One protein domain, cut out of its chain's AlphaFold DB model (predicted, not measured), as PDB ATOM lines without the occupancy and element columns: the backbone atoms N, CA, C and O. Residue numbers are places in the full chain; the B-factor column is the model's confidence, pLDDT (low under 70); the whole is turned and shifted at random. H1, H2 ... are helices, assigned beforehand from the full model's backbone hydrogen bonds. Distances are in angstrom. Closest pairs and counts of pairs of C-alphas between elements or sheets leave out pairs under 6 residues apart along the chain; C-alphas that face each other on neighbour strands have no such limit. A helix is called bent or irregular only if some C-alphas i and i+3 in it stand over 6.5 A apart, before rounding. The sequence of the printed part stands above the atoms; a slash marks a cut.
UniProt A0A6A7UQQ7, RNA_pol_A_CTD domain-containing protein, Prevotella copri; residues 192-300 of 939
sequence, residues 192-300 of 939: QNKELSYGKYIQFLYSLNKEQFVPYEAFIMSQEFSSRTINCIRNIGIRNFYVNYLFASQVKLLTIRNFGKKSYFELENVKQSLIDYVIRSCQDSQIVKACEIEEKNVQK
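Overview. This is residues 192 to 300 of the 939 residues of the protein "RNA_pol_A_CTD domain-containing protein" of Prevotella copri (UniProt A0A6A7UQQ7). A short helix, H5, lies near the middle of an elongated body of helices packed mostly crosswise, with H2 packed on it; a long bent helix, H7, runs along one side, its arm H7b reaching H2 and H3 and its arm H7a crossing H4. H4 and H7a lie toward one end of the long axis and H8 at the other, where residues 287 to 292 alone touch H2. The printed part has 109 residues with eight named helices, H1 to H8 in order, and no named strand; the class is all helix. It is compact, with a radius of gyration of the C-alphas of 14.5 A, and spans 45 by 30 by 20 A.

Arrangement. H1, residues 192 to 195, is close to but not clearly touching H2, residues 199 to 207; their closest C-alphas, of Asn 193 and Gly 199, are 7.8 A apart. H2 touches H5, residues 238 to 244, closest at the C-alphas of Ile 202 and Val 243, 5.2 A, opposite ways at a tilt of 36 degrees, only just steep. H3, residues 210 to 221, only just touches H5, with 3 pairs of C-alphas within 8 A, the closest those of Glu 217 and Ile 238 at 6.7 A; the two are about perpendicular at 87 degrees. H4, residues 227 to 236, touches H7a, residues 261 to 269, about perpendicular at 86 degrees, with the C-alphas of Thr 229 and Ser 263 closest at 5.1 A. H6, residues 250 to 253, is close to but not clearly touching H7a, the C-alphas of Leu 253 and Tyr 264 being closest at 7.4 A. H7b, residues 272 to 282, touches H2 at a steep tilt of 66 degrees, the same way, closest at the C-alphas of Tyr 201 and Ile 279, 7.3 A. H8, residues 286 to 300, touches H2 with residues 287 to 292 alone, opposite ways at a tilt of 33 degrees, only just shallow; the C-alphas of Lys 200 and Val 288 are closest at 5.7 A. In H2, H4, H5, H7a and H7b every O i to N i+4 pair is within hydrogen-bond range, against 6 of 8 in H3 and 10 of 11 in H8, while H1 and H6 are too short for such a pair.

Along the chain. H1 begins at C-alpha 192, (447.012, 284.697, 371.134). H2 is 12.5 A long from first to last C-alpha, H3 15.7 A, H4 14.6 A and H5 9.9 A, H5 beginning at (435.258, 283.917, 390.778). H3 is only just irregular, with C-alphas 212 and 215 at 6.9 A. H7, residues 261 to 282, was assigned as one helix by its hydrogen bonds but is bent: C-alphas 269 and 272 are 7.4 A apart, and arms H7a, 12.4 A, and H7b, 15.2 A, stand at 48 degrees. H8 is 21.8 A long and ends at C-alpha 300, (467.391, 277.814, 374.616).

Size, cuts and confidence. The two C-alphas farthest apart, of Ser 227 and Lys 300, are 48.0 A apart. The printed part has no cut and no long link. Mean pLDDT of the printed part is 75.9; residues 192 to 197, 257 and 283 to 300 are under 70.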
ATOM      1  N   GLN A 192     446.602 283.286 371.052       65.88
ATOM      2  CA  GLN A 192     447.012 284.697 371.134       65.88
ATOM      3  C   GLN A 192     447.538 285.103 372.529       65.88
ATOM      4  O   GLN A 192     448.457 285.906 372.649       65.88
ATOM      5  N   ASN A 193     446.996 284.530 373.610       68.75
ATOM      6  CA  ASN A 193     447.458 284.808 374.972       68.75
ATOM      7  C   ASN A 193     448.625 283.894 375.418       68.75
ATOM      8  O   ASN A 193     449.283 284.198 376.418       68.75
ATOM      9  N   LYS A 194     448.924 282.800 374.693       64.69
ATOM     10  CA  LYS A 194     450.180 282.040 374.852       64.69
ATOM     11  C   LYS A 194     451.362 282.842 374.316       64.69
ATOM     12  O   LYS A 194     452.382 282.916 374.991       64.69
ATOM     13  N   GLU A 195     451.201 283.480 373.157       59.38
ATOM     14  CA  GLU A 195     452.215 284.354 372.542       59.38
ATOM     15  C   GLU A 195     452.603 285.512 373.478       59.38
ATOM     16  O   GLU A 195     453.781 285.826 373.637       59.38
ATOM     17  N   LEU A 196     451.628 286.061 374.211       61.75
ATOM     18  CA  LEU A 196     451.831 287.089 375.244       61.75
ATOM     19  C   LEU A 196     452.392 286.551 376.585       61.75
ATOM     20  O   LEU A 196     452.519 287.306 377.550       61.75
ATOM     21  N   SER A 197     452.727 285.256 376.678       68.38
ATOM     22  CA  SER A 197     453.220 284.578 377.896       68.38
ATOM     23  C   SER A 197     452.329 284.777 379.136       68.38
ATOM     24  O   SER A 197     452.805 284.840 380.271       68.38
ATOM     25  N   TYR A 198     451.003 284.859 378.961       77.25
ATOM     26  CA  TYR A 198     450.066 285.068 380.079       77.25
ATOM     27  C   TYR A 198     449.855 283.816 380.959       77.25
ATOM     28  O   TYR A 198     449.248 283.900 382.029       77.25
ATOM     29  N   GLY A 199     450.413 282.659 380.580       72.50
ATOM     30  CA  GLY A 199     450.344 281.418 381.365       72.50
ATOM     31  C   GLY A 199     450.918 281.537 382.785       72.50
ATOM     32  O   GLY A 199     450.354 280.968 383.722       72.50
ATOM     33  N   LYS A 200     451.968 282.346 382.981       74.25
ATOM     34  CA  LYS A 200     452.539 282.632 384.312       74.25
ATOM     35  C   LYS A 200     451.554 283.341 385.251       74.25
ATOM     36  O   LYS A 200     451.549 283.073 386.452       74.25
ATOM     37  N   TYR A 201     450.661 284.176 384.715       81.69
ATOM     38  CA  TYR A 201     449.626 284.857 385.501       81.69
ATOM     39  C   TYR A 201     448.509 283.899 385.927       81.69
ATOM     40  O   TYR A 201     448.030 283.987 387.056       81.69
ATOM     41  N   ILE A 202     448.158 282.921 385.082       79.31
ATOM     42  CA  ILE A 202     447.233 281.835 385.444       79.31
ATOM     43  C   ILE A 202     447.811 280.996 386.594       79.31
ATOM     44  O   ILE A 202     447.112 280.743 387.574       79.31
ATOM     45  N   GLN A 203     449.090 280.603 386.518       73.00
ATOM     46  CA  GLN A 203     449.746 279.857 387.601       73.00
ATOM     47  C   GLN A 203     449.828 280.670 388.900       73.00
ATOM     48  O   GLN A 203     449.538 280.144 389.977       73.00
ATOM     49  N   PHE A 204     450.146 281.965 388.810       79.88
ATOM     50  CA  PHE A 204     450.128 282.871 389.956       79.88
ATOM     51  C   PHE A 204     448.732 282.960 390.598       79.88
ATOM     52  O   PHE A 204     448.601 282.647 391.780       79.88
ATOM     53  N   LEU A 205     447.679 283.278 389.834       79.94
ATOM     54  CA  LEU A 205     446.293 283.346 390.330       79.94
ATOM     55  C   LEU A 205     445.806 282.014 390.922       79.94
ATOM     56  O   LEU A 205     445.059 281.994 391.904       79.94
ATOM     57  N   TYR A 206     446.249 280.892 390.353       77.31
ATOM     58  CA  TYR A 206     445.992 279.563 390.893       77.31
ATOM     59  C   TYR A 206     446.713 279.332 392.233       77.31
ATOM     60  O   TYR A 206     446.120 278.754 393.142       77.31
ATOM     61  N   SER A 207     447.941 279.832 392.404       72.44
ATOM     62  CA  SER A 207     448.720 279.698 393.647       72.44
ATOM     63  C   SER A 207     448.192 280.522 394.835       72.44
ATOM     64  O   SER A 207     448.463 280.165 395.985       72.44
ATOM     65  N   LEU A 208     447.432 281.596 394.579       75.81
ATOM     66  CA  LEU A 208     446.958 282.520 395.615       75.81
ATOM     67  C   LEU A 208     446.086 281.845 396.683       75.81
ATOM     68  O   LEU A 208     445.258 280.971 396.401       75.81
ATOM     69  N   ASN A 209     446.237 282.307 397.926       75.69
ATOM     70  CA  ASN A 209     445.342 281.943 399.017       75.69
ATOM     71  C   ASN A 209     444.047 282.770 399.021       75.69
ATOM     72  O   ASN A 209     443.909 283.714 398.251       75.69
ATOM     73  N   LYS A 210     443.074 282.410 399.868       73.31
ATOM     74  CA  LYS A 210     441.776 283.098 399.892       73.31
ATOM     75  C   LYS A 210     441.896 284.566 400.309       73.31
ATOM     76  O   LYS A 210     441.249 285.393 399.684       73.31
ATOM     77  N   GLU A 211     442.718 284.884 401.307       72.94
ATOM     78  CA  GLU A 211     442.964 286.257 401.773       72.94
ATOM     79  C   GLU A 211     443.684 287.089 400.698       72.94
ATOM     80  O   GLU A 211     443.239 288.179 400.352       72.94
ATOM     81  N   GLN A 212     444.725 286.525 400.082       77.12
ATOM     82  CA  GLN A 212     445.455 287.101 398.951       77.12
ATOM     83  C   GLN A 212     444.602 287.231 397.682       77.12
ATOM     84  O   GLN A 212     444.947 288.016 396.805       77.12
ATOM     85  N   PHE A 213     443.511 286.469 397.556       83.19
ATOM     86  CA  PHE A 213     442.579 286.561 396.432       83.19
ATOM     87  C   PHE A 213     441.478 287.620 396.652       83.19
ATOM     88  O   PHE A 213     440.873 288.070 395.677       83.19
ATOM     89  N   VAL A 214     441.253 288.087 397.891       81.25
ATOM     90  CA  VAL A 214     440.250 289.130 398.203       81.25
ATOM     91  C   VAL A 214     440.387 290.388 397.329       81.25
ATOM     92  O   VAL A 214     439.348 290.861 396.875       81.25
ATOM     93  N   PRO A 215     441.585 290.926 397.010       83.56
ATOM     94  CA  PRO A 215     441.704 292.104 396.144       83.56
ATOM     95  C   PRO A 215     441.127 291.894 394.736       83.56
ATOM     96  O   PRO A 215     440.491 292.792 394.196       83.56
ATOM     97  N   TYR A 216     441.264 290.693 394.168       85.94
ATOM     98  CA  TYR A 216     440.749 290.333 392.841       85.94
ATOM     99  C   TYR A 216     439.234 290.095 392.879       85.94
ATOM    100  O   TYR A 216     438.507 290.522 391.983       85.94
ATOM    101  N   GLU A 217     438.735 289.464 393.949       84.81
ATOM    102  CA  GLU A 217     437.297 289.332 394.204       84.81
ATOM    103  C   GLU A 217     436.631 290.695 394.465       84.81
ATOM    104  O   GLU A 217     435.522 290.928 393.991       84.81
ATOM    105  N   ALA A 218     437.311 291.630 395.130       84.81
ATOM    106  CA  ALA A 218     436.846 293.004 395.291       84.81
ATOM    107  C   ALA A 218     436.886 293.775 393.960       84.81
ATOM    108  O   ALA A 218     435.888 294.387 393.585       84.81
ATOM    109  N   PHE A 219     437.992 293.697 393.210       87.31
ATOM    110  CA  PHE A 219     438.171 294.445 391.964       87.31
ATOM    111  C   PHE A 219     437.193 294.017 390.864       87.31
ATOM    112  O   PHE A 219     436.690 294.872 390.145       87.31
ATOM    113  N   ILE A 220     436.845 292.731 390.745       84.88
ATOM    114  CA  ILE A 220     435.810 292.300 389.786       84.88
ATOM    115  C   ILE A 220     434.388 292.692 390.228       84.88
ATOM    116  O   ILE A 220     433.491 292.792 389.395       84.88
ATOM    117  N   MET A 221     434.174 292.932 391.528       82.06
ATOM    118  CA  MET A 221     432.894 293.389 392.088       82.06
ATOM    119  C   MET A 221     432.741 294.916 392.092       82.06
ATOM    120  O   MET A 221     431.621 295.392 392.259       82.06
ATOM    121  N   SER A 222     433.823 295.679 391.891       83.81
ATOM    122  CA  SER A 222     433.781 297.138 391.712       83.81
ATOM    123  C   SER A 222     433.558 297.582 390.259       83.81
ATOM    124  O   SER A 222     433.496 298.778 390.004       83.81
ATOM    125  N   GLN A 223     433.456 296.646 389.310       86.12
ATOM    126  CA  GLN A 223     433.152 296.942 387.906       86.12
ATOM    127  C   GLN A 223     431.639 297.057 387.672       86.12
ATOM    128  O   GLN A 223     430.853 296.366 388.322       86.12
ATOM    129  N   GLU A 224     431.225 297.854 386.683       83.19
ATOM    130  CA  GLU A 224     429.812 298.088 386.328       83.19
ATOM    131  C   GLU A 224     429.149 296.915 385.567       83.19
ATOM    132  O   GLU A 224     428.499 297.074 384.532       83.19
ATOM    133  N   PHE A 225     429.291 295.693 386.079       85.81
ATOM    134  CA  PHE A 225     428.630 294.516 385.524       85.81
ATOM    135  C   PHE A 225     427.151 294.453 385.915       85.81
ATOM    136  O   PHE A 225     426.774 294.654 387.071       85.81
ATOM    137  N   SER A 226     426.288 294.051 384.975       84.25
ATOM    138  CA  SER A 226     424.890 293.783 385.313       84.25
ATOM    139  C   SER A 226     424.773 292.611 386.294       84.25
ATOM    140  O   SER A 226     425.570 291.667 386.283       84.25
ATOM    141  N   SER A 227     423.706 292.597 387.100       80.62
ATOM    142  CA  SER A 227     423.447 291.520 388.069       80.62
ATOM    143  C   SER A 227     423.385 290.129 387.418       80.62
ATOM    144  O   SER A 227     423.637 289.127 388.080       80.62
ATOM    145  N   ARG A 228     423.081 290.050 386.112       80.19
ATOM    146  CA  ARG A 228     423.162 288.813 385.322       80.19
ATOM    147  C   ARG A 228     424.613 288.359 385.157       80.19
ATOM    148  O   ARG A 228     424.916 287.220 385.492       80.19
ATOM    149  N   THR A 229     425.485 289.240 384.679       85.69
ATOM    150  CA  THR A 229     426.909 288.964 384.431       85.69
ATOM    151  C   THR A 229     427.629 288.581 385.725       85.69
ATOM    152  O   THR A 229     428.265 287.527 385.774       85.69
ATOM    153  N   ILE A 230     427.405 289.332 386.812       85.44
ATOM    154  CA  ILE A 230     427.932 289.008 388.149       85.44
ATOM    155  C   ILE A 230     427.455 287.624 388.613       85.44
ATOM    156  O   ILE A 230     428.259 286.821 389.086       85.44
ATOM    157  N   ASN A 231     426.166 287.302 388.461       82.50
ATOM    158  CA  ASN A 231     425.643 285.999 388.880       82.50
ATOM    159  C   ASN A 231     426.182 284.840 388.023       82.50
ATOM    160  O   ASN A 231     426.440 283.769 388.565       82.50
ATOM    161  N   CYS A 232     426.417 285.035 386.722       84.94
ATOM    162  CA  CYS A 232     427.070 284.028 385.879       84.94
ATOM    163  C   CYS A 232     428.515 283.747 386.336       84.94
ATOM    164  O   CYS A 232     428.890 282.582 386.457       84.94
ATOM    165  N   ILE A 233     429.291 284.790 386.662       84.81
ATOM    166  CA  ILE A 233     430.669 284.665 387.174       84.81
ATOM    167  C   ILE A 233     430.684 284.014 388.570       84.81
ATOM    168  O   ILE A 233     431.468 283.100 388.823       84.81
ATOM    169  N   ARG A 234     429.769 284.406 389.470       82.62
ATOM    170  CA  ARG A 234     429.611 283.772 390.793       82.62
ATOM    171  C   ARG A 234     429.245 282.288 390.691       82.62
ATOM    172  O   ARG A 234     429.802 281.488 391.434       82.62
ATOM    173  N   ASN A 235     428.372 281.906 389.753       79.81
ATOM    174  CA  ASN A 235     427.927 280.518 389.571       79.81
ATOM    175  C   ASN A 235     429.047 279.545 389.164       79.81
ATOM    176  O   ASN A 235     428.945 278.361 389.479       79.81
ATOM    177  N   ILE A 236     430.094 280.010 388.471       78.44
ATOM    178  CA  ILE A 236     431.272 279.186 388.132       78.44
ATOM    179  C   ILE A 236     432.405 279.290 389.165       78.44
ATOM    180  O   ILE A 236     433.356 278.513 389.094       78.44
ATOM    181  N   GLY A 237     432.295 280.220 390.119       82.19
ATOM    182  CA  GLY A 237     433.332 280.594 391.079       82.19
ATOM    183  C   GLY A 237     434.278 281.662 390.521       82.19
ATOM    184  O   GLY A 237     434.867 281.497 389.457       82.19
ATOM    185  N   ILE A 238     434.486 282.753 391.259       84.94
ATOM    186  CA  ILE A 238     435.258 283.917 390.778       84.94
ATOM    187  C   ILE A 238     436.741 283.568 390.561       84.94
ATOM    188  O   ILE A 238     437.318 283.921 389.535       84.94
ATOM    189  N   ARG A 239     437.347 282.781 391.460       82.38
ATOM    190  CA  ARG A 239     438.712 282.249 391.272       82.38
ATOM    191  C   ARG A 239     438.816 281.328 390.052       82.38
ATOM    192  O   ARG A 239     439.824 281.355 389.358       82.38
ATOM    193  N   ASN A 240     437.765 280.564 389.744       84.38
ATOM    194  CA  ASN A 240     437.710 279.727 388.544       84.38
ATOM    195  C   ASN A 240     437.593 280.587 387.277       84.38
ATOM    196  O   ASN A 240     438.271 280.318 386.293       84.38
ATOM    197  N   PHE A 241     436.803 281.666 387.311       89.25
ATOM    198  CA  PHE A 241     436.738 282.638 386.221       89.25
ATOM    199  C   PHE A 241     438.117 283.255 385.919       89.25
ATOM    200  O   PHE A 241     438.571 283.209 384.776       89.25
ATOM    201  N   TYR A 242     438.820 283.750 386.941       87.94
ATOM    202  CA  TYR A 242     440.164 284.324 386.794       87.94
ATOM    203  C   TYR A 242     441.208 283.320 386.272       87.94
ATOM    204  O   TYR A 242     442.033 283.686 385.440       87.94
ATOM    205  N   VAL A 243     441.169 282.063 386.731       84.62
ATOM    206  CA  VAL A 243     442.137 281.020 386.334       84.62
ATOM    207  C   VAL A 243     441.824 280.416 384.959       84.62
ATOM    208  O   VAL A 243     442.743 280.194 384.179       84.62
ATOM    209  N   ASN A 244     440.553 280.145 384.644       82.38
ATOM    210  CA  ASN A 244     440.162 279.324 383.490       82.38
ATOM    211  C   ASN A 244     439.404 280.064 382.376       82.38
ATOM    212  O   ASN A 244     439.212 279.470 381.314       82.38
ATOM    213  N   TYR A 245     438.944 281.303 382.584       86.81
ATOM    214  CA  TYR A 245     438.053 281.995 381.638       86.81
ATOM    215  C   TYR A 245     438.538 283.391 381.219       86.81
ATOM    216  O   TYR A 245     438.364 283.741 380.056       86.81
ATOM    217  N   LEU A 246     439.182 284.165 382.104       89.12
ATOM    218  CA  LEU A 246     439.639 285.534 381.806       89.12
ATOM    219  C   LEU A 246     440.584 285.604 380.590       89.12
ATOM    220  O   LEU A 246     440.429 286.469 379.730       89.12
ATOM    221  N   PHE A 247     441.527 284.662 380.505       86.25
ATOM    222  CA  PHE A 247     442.546 284.578 379.450       86.25
ATOM    223  C   PHE A 247     442.167 283.633 378.293       86.25
ATOM    224  O   PHE A 247     442.983 283.383 377.399       86.25
ATOM    225  N   ALA A 248     440.947 283.095 378.295       83.56
ATOM    226  CA  ALA A 248     440.488 282.122 377.312       83.56
ATOM    227  C   ALA A 248     439.866 282.777 376.064       83.56
ATOM    228  O   ALA A 248     439.604 283.980 376.013       83.56
ATOM    229  N   SER A 249     439.596 281.967 375.037       79.62
ATOM    230  CA  SER A 249     438.921 282.433 373.821       79.62
ATOM    231  C   SER A 249     437.434 282.740 374.056       79.62
ATOM    232  O   SER A 249     436.783 282.154 374.928       79.62
ATOM    233  N   GLN A 250     436.857 283.609 373.214       77.62
ATOM    234  CA  GLN A 250     435.424 283.948 373.216       77.62
ATOM    235  C   GLN A 250     434.517 282.704 373.238       77.62
ATOM    236  O   GLN A 250     433.507 282.681 373.941       77.62
ATOM    237  N   VAL A 251     434.895 281.648 372.508       77.69
ATOM    238  CA  VAL A 251     434.141 280.385 372.439       77.69
ATOM    239  C   VAL A 251     433.997 279.740 373.821       77.69
ATOM    240  O   VAL A 251     432.935 279.201 374.125       77.69
ATOM    241  N   LYS A 252     435.017 279.839 374.687       81.31
ATOM    242  CA  LYS A 252     434.951 279.315 376.058       81.31
ATOM    243  C   LYS A 252     434.091 280.184 376.976       81.31
ATOM    244  O   LYS A 252     433.332 279.645 377.771       81.31
ATOM    245  N   LEU A 253     434.138 281.511 376.844       79.94
ATOM    246  CA  LEU A 253     433.272 282.411 377.625       79.94
ATOM    247  C   LEU A 253     431.778 282.121 377.386       79.94
ATOM    248  O   LEU A 253     430.975 282.182 378.314       79.94
ATOM    249  N   LEU A 254     431.413 281.728 376.164       78.69
ATOM    250  CA  LEU A 254     430.041 281.372 375.789       78.69
ATOM    251  C   LEU A 254     429.564 280.000 376.318       78.69
ATOM    252  O   LEU A 254     428.378 279.698 376.188       78.69
ATOM    253  N   THR A 255     430.425 279.173 376.932       78.69
ATOM    254  CA  THR A 255     429.984 277.932 377.611       78.69
ATOM    255  C   THR A 255     429.453 278.190 379.024       78.69
ATOM    256  O   THR A 255     428.738 277.349 379.577       78.69
ATOM    257  N   ILE A 256     429.751 279.358 379.608       81.00
ATOM    258  CA  ILE A 256     429.255 279.757 380.927       81.00
ATOM    259  C   ILE A 256     427.722 279.843 380.868       81.00
ATOM    260  O   ILE A 256     427.134 280.578 380.070       81.00
ATOM    261  N   ARG A 257     427.042 279.089 381.738       68.00
ATOM    262  CA  ARG A 257     425.577 278.978 381.726       68.00
ATOM    263  C   ARG A 257     424.915 280.354 381.883       68.00
ATOM    264  O   ARG A 257     425.113 281.029 382.888       68.00
ATOM    265  N   ASN A 258     424.066 280.712 380.914       73.44
ATOM    266  CA  ASN A 258     423.359 281.998 380.780       73.44
ATOM    267  C   ASN A 258     424.236 283.218 380.400       73.44
ATOM    268  O   ASN A 258     423.741 284.349 380.423       73.44
ATOM    269  N   PHE A 259     425.500 283.026 380.008       79.25
ATOM    270  CA  PHE A 259     426.417 284.099 379.601       79.25
ATOM    271  C   PHE A 259     426.193 284.519 378.133       79.25
ATOM    272  O   PHE A 259     426.928 284.160 377.218       79.25
ATOM    273  N   GLY A 260     425.097 285.246 377.893       75.19
ATOM    274  CA  GLY A 260     424.709 285.708 376.554       75.19
ATOM    275  C   GLY A 260     425.490 286.932 376.052       75.19
ATOM    276  O   GLY A 260     426.230 287.563 376.803       75.19
ATOM    277  N   LYS A 261     425.246 287.334 374.792       75.38
ATOM    278  CA  LYS A 261     425.951 288.436 374.095       75.38
ATOM    279  C   LYS A 261     426.122 289.726 374.915       75.38
ATOM    280  O   LYS A 261     427.176 290.342 374.829       75.38
ATOM    281  N   LYS A 262     425.125 290.126 375.721       78.06
ATOM    282  CA  LYS A 262     425.243 291.322 376.576       78.06
ATOM    283  C   LYS A 262     426.283 291.139 377.690       78.06
ATOM    284  O   LYS A 262     427.095 292.027 377.885       78.06
ATOM    285  N   SER A 263     426.308 289.985 378.360       82.06
ATOM    286  CA  SER A 263     427.322 289.669 379.379       82.06
ATOM    287  C   SER A 263     428.722 289.516 378.785       82.06
ATOM    288  O   SER A 263     429.693 289.873 379.440       82.06
ATOM    289  N   TYR A 264     428.826 289.055 377.532       83.38
ATOM    290  CA  TYR A 264     430.087 289.092 376.790       83.38
ATOM    291  C   TYR A 264     430.553 290.530 376.522       83.38
ATOM    292  O   TYR A 264     431.694 290.842 376.823       83.38
ATOM    293  N   PHE A 265     429.685 291.412 376.016       82.38
ATOM    294  CA  PHE A 265     430.045 292.812 375.743       82.38
ATOM    295  C   PHE A 265     430.370 293.597 377.025       82.38
ATOM    296  O   PHE A 265     431.361 294.316 377.068       82.38
ATOM    297  N   GLU A 266     429.585 293.401 378.092       84.50
ATOM    298  CA  GLU A 266     429.883 293.932 379.430       84.50
ATOM    299  C   GLU A 266     431.268 293.475 379.917       84.50
ATOM    300  O   GLU A 266     432.018 294.296 380.431       84.50
ATOM    301  N   LEU A 267     431.634 292.199 379.726       84.94
ATOM    302  CA  LEU A 267     432.961 291.700 380.089       84.94
ATOM    303  C   LEU A 267     434.068 292.265 379.192       84.94
ATOM    304  O   LEU A 267     435.056 292.756 379.721       84.94
ATOM    305  N   GLU A 268     433.943 292.182 377.868       84.19
ATOM    306  CA  GLU A 268     435.036 292.499 376.937       84.19
ATOM    307  C   GLU A 268     435.505 293.960 377.080       84.19
ATOM    308  O   GLU A 268     436.707 294.211 377.070       84.19
ATOM    309  N   ASN A 269     434.581 294.891 377.361       83.12
ATOM    310  CA  ASN A 269     434.878 296.304 377.642       83.12
ATOM    311  C   ASN A 269     435.736 296.535 378.905       83.12
ATOM    312  O   ASN A 269     436.345 297.591 379.042       83.12
ATOM    313  N   VAL A 270     435.766 295.578 379.840       83.19
ATOM    314  CA  VAL A 270     436.451 295.680 381.147       83.19
ATOM    315  C   VAL A 270     437.577 294.640 381.287       83.19
ATOM    316  O   VAL A 270     438.445 294.732 382.153       83.19
ATOM    317  N   LYS A 271     437.598 293.635 380.409       86.19
ATOM    318  CA  LYS A 271     438.506 292.483 380.411       86.19
ATOM    319  C   LYS A 271     439.976 292.882 380.395       86.19
ATOM    320  O   LYS A 271     440.747 292.300 381.152       86.19
ATOM    321  N   GLN A 272     440.348 293.891 379.602       83.25
ATOM    322  CA  GLN A 272     441.720 294.394 379.609       83.25
ATOM    323  C   GLN A 272     442.066 295.006 380.971       83.25
ATOM    324  O   GLN A 272     443.059 294.612 381.565       83.25
ATOM    325  N   SER A 273     441.190 295.824 381.559       82.88
ATOM    326  CA  SER A 273     441.393 296.390 382.902       82.88
ATOM    327  C   SER A 273     441.493 295.323 384.004       82.88
ATOM    328  O   SER A 273     442.260 295.497 384.954       82.88
ATOM    329  N   LEU A 274     440.772 294.197 383.881       86.12
ATOM    330  CA  LEU A 274     440.931 293.027 384.760       86.12
ATOM    331  C   LEU A 274     442.311 292.365 384.584       86.12
ATOM    332  O   LEU A 274     442.932 291.995 385.581       86.12
ATOM    333  N   ILE A 275     442.798 292.233 383.347       85.75
ATOM    334  CA  ILE A 275     444.131 291.694 383.029       85.75
ATOM    335  C   ILE A 275     445.232 292.644 383.529       85.75
ATOM    336  O   ILE A 275     446.137 292.204 384.232       85.75
ATOM    337  N   ASP A 276     445.121 293.947 383.277       83.69
ATOM    338  CA  ASP A 276     446.076 294.970 383.720       83.69
ATOM    339  C   ASP A 276     446.134 295.081 385.247       83.69
ATOM    340  O   ASP A 276     447.177 295.410 385.816       83.69
ATOM    341  N   TYR A 277     445.018 294.830 385.938       85.44
ATOM    342  CA  TYR A 277     444.999 294.713 387.394       85.44
ATOM    343  C   TYR A 277     445.768 293.473 387.862       85.44
ATOM    344  O   TYR A 277     446.605 293.588 388.757       85.44
ATOM    345  N   VAL A 278     445.554 292.307 387.233       84.19
ATOM    346  CA  VAL A 278     446.320 291.080 387.528       84.19
ATOM    347  C   VAL A 278     447.815 291.295 387.298       84.19
ATOM    348  O   VAL A 278     448.604 290.982 388.181       84.19
ATOM    349  N   ILE A 279     448.203 291.881 386.163       82.25
ATOM    350  CA  ILE A 279     449.608 292.138 385.820       82.25
ATOM    351  C   ILE A 279     450.250 293.076 386.853       82.25
ATOM    352  O   ILE A 279     451.261 292.718 387.454       82.25
ATOM    353  N   ARG A 280     449.653 294.247 387.123       82.00
ATOM    354  CA  ARG A 280     450.204 295.218 388.091       82.00
ATOM    355  C   ARG A 280     450.303 294.649 389.507       82.00
ATOM    356  O   ARG A 280     451.300 294.871 390.183       82.00
ATOM    357  N   SER A 281     449.307 293.882 389.950       76.94
ATOM    358  CA  SER A 281     449.305 293.272 391.289       76.94
ATOM    359  C   SER A 281     450.262 292.079 391.441       76.94
ATOM    360  O   SER A 281     450.542 291.675 392.571       76.94
ATOM    361  N   CYS A 282     450.809 291.536 390.345       72.50
ATOM    362  CA  CYS A 282     451.721 290.390 390.372       72.50
ATOM    363  C   CYS A 282     453.148 290.667 389.871       72.50
ATOM    364  O   CYS A 282     453.980 289.763 389.957       72.50
ATOM    365  N   GLN A 283     453.450 291.868 389.359       65.88
ATOM    366  CA  GLN A 283     454.751 292.230 388.767       65.88
ATOM    367  C   GLN A 283     455.956 291.891 389.664       65.88
ATOM    368  O   GLN A 283     456.992 291.449 389.164       65.88
ATOM    369  N   ASP A 284     455.819 292.017 390.988       60.00
ATOM    370  CA  ASP A 284     456.905 291.702 391.920       60.00
ATOM    371  C   ASP A 284     456.970 290.243 392.410       60.00
ATOM    372  O   ASP A 284     457.937 289.861 393.077       60.00
ATOM    373  N   SER A 285     455.994 289.407 392.043       68.62
ATOM    374  CA  SER A 285     455.831 288.036 392.537       68.62
ATOM    375  C   SER A 285     457.018 287.126 392.208       68.62
ATOM    376  O   SER A 285     457.392 286.953 391.047       68.62
ATOM    377  N   GLN A 286     457.557 286.452 393.230       59.75
ATOM    378  CA  GLN A 286     458.609 285.442 393.061       59.75
ATOM    379  C   GLN A 286     458.170 284.277 392.160       59.75
ATOM    380  O   GLN A 286     459.007 283.710 391.469       59.75
ATOM    381  N   ILE A 287     456.873 283.948 392.123       59.94
ATOM    382  CA  ILE A 287     456.332 282.881 391.268       59.94
ATOM    383  C   ILE A 287     456.392 283.306 389.797       59.94
ATOM    384  O   ILE A 287     456.906 282.563 388.970       59.94
ATOM    385  N   VAL A 288     455.957 284.530 389.480       61.59
ATOM    386  CA  VAL A 288     456.022 285.079 388.113       61.59
ATOM    387  C   VAL A 288     457.478 285.173 387.650       61.59
ATOM    388  O   VAL A 288     457.811 284.689 386.570       61.59
ATOM    389  N   LYS A 289     458.367 285.692 388.505       64.94
ATOM    390  CA  LYS A 289     459.810 285.796 388.234       64.94
ATOM    391  C   LYS A 289     460.500 284.428 388.093       64.94
ATOM    392  O   LYS A 289     461.470 284.324 387.349       64.94
ATOM    393  N   ALA A 290     460.006 283.377 388.756       57.38
ATOM    394  CA  ALA A 290     460.489 282.005 388.572       57.38
ATOM    395  C   ALA A 290     460.019 281.403 387.237       57.38
ATOM    396  O   ALA A 290     460.847 280.884 386.489       57.38
ATOM    397  N   CYS A 291     458.735 281.548 386.885       54.84
ATOM    398  CA  CYS A 291     458.217 281.123 385.581       54.84
ATOM    399  C   CYS A 291     458.961 281.809 384.422       54.84
ATOM    400  O   CYS A 291     459.314 281.149 383.455       54.84
ATOM    401  N   GLU A 292     459.296 283.098 384.546       57.72
ATOM    402  CA  GLU A 292     460.102 283.816 383.543       57.72
ATOM    403  C   GLU A 292     461.535 283.279 383.397       57.72
ATOM    404  O   GLU A 292     462.150 283.448 382.342       57.72
ATOM    405  N   ILE A 293     462.093 282.650 384.435       53.81
ATOM    406  CA  ILE A 293     463.400 281.981 384.376       53.81
ATOM    407  C   ILE A 293     463.260 280.598 383.726       53.81
ATOM    408  O   ILE A 293     464.145 280.196 382.971       53.81
ATOM    409  N   GLU A 294     462.158 279.881 383.948       49.50
ATOM    410  CA  GLU A 294     461.871 278.632 383.232       49.50
ATOM    411  C   GLU A 294     461.585 278.883 381.741       49.50
ATOM    412  O   GLU A 294     462.215 278.243 380.900       49.50
ATOM    413  N   GLU A 295     460.763 279.880 381.389       48.31
ATOM    414  CA  GLU A 295     460.516 280.304 379.999       48.31
ATOM    415  C   GLU A 295     461.834 280.653 379.278       48.31
ATOM    416  O   GLU A 295     462.103 280.129 378.194       48.31
ATOM    417  N   LYS A 296     462.716 281.443 379.909       46.22
ATOM    418  CA  LYS A 296     464.043 281.798 379.359       46.22
ATOM    419  C   LYS A 296     465.003 280.611 379.218       46.22
ATOM    420  O   LYS A 296     465.915 280.666 378.393       46.22
ATOM    421  N   ASN A 297     464.825 279.541 379.994       38.44
ATOM    422  CA  ASN A 297     465.614 278.315 379.853       38.44
ATOM    423  C   ASN A 297     465.038 277.374 378.782       38.44
ATOM    424  O   ASN A 297     465.809 276.775 378.035       38.44
ATOM    425  N   VAL A 298     463.711 277.297 378.630       44.59
ATOM    426  CA  VAL A 298     463.052 276.559 377.532       44.59
ATOM    427  C   VAL A 298     463.360 277.200 376.172       44.59
ATOM    428  O   VAL A 298     463.642 276.495 375.204       44.59
ATOM    429  N   GLN A 299     463.426 278.535 376.104       40.78
ATOM    430  CA  GLN A 299     463.799 279.288 374.897       40.78
ATOM    431  C   GLN A 299     465.202 278.958 374.344       40.78
ATOM    432  O   GLN A 299     465.485 279.287 373.193       40.78
ATOM    433  N   LYS A 300     466.073 278.269 375.100       39.59
ATOM    434  CA  LYS A 300     467.391 277.814 374.616       39.59
ATOM    435  C   LYS A 300     467.379 276.526 373.786       39.59
ATOM    436  O   LYS A 300     468.437 276.140 373.296       39.59
TER     437      LYS A 300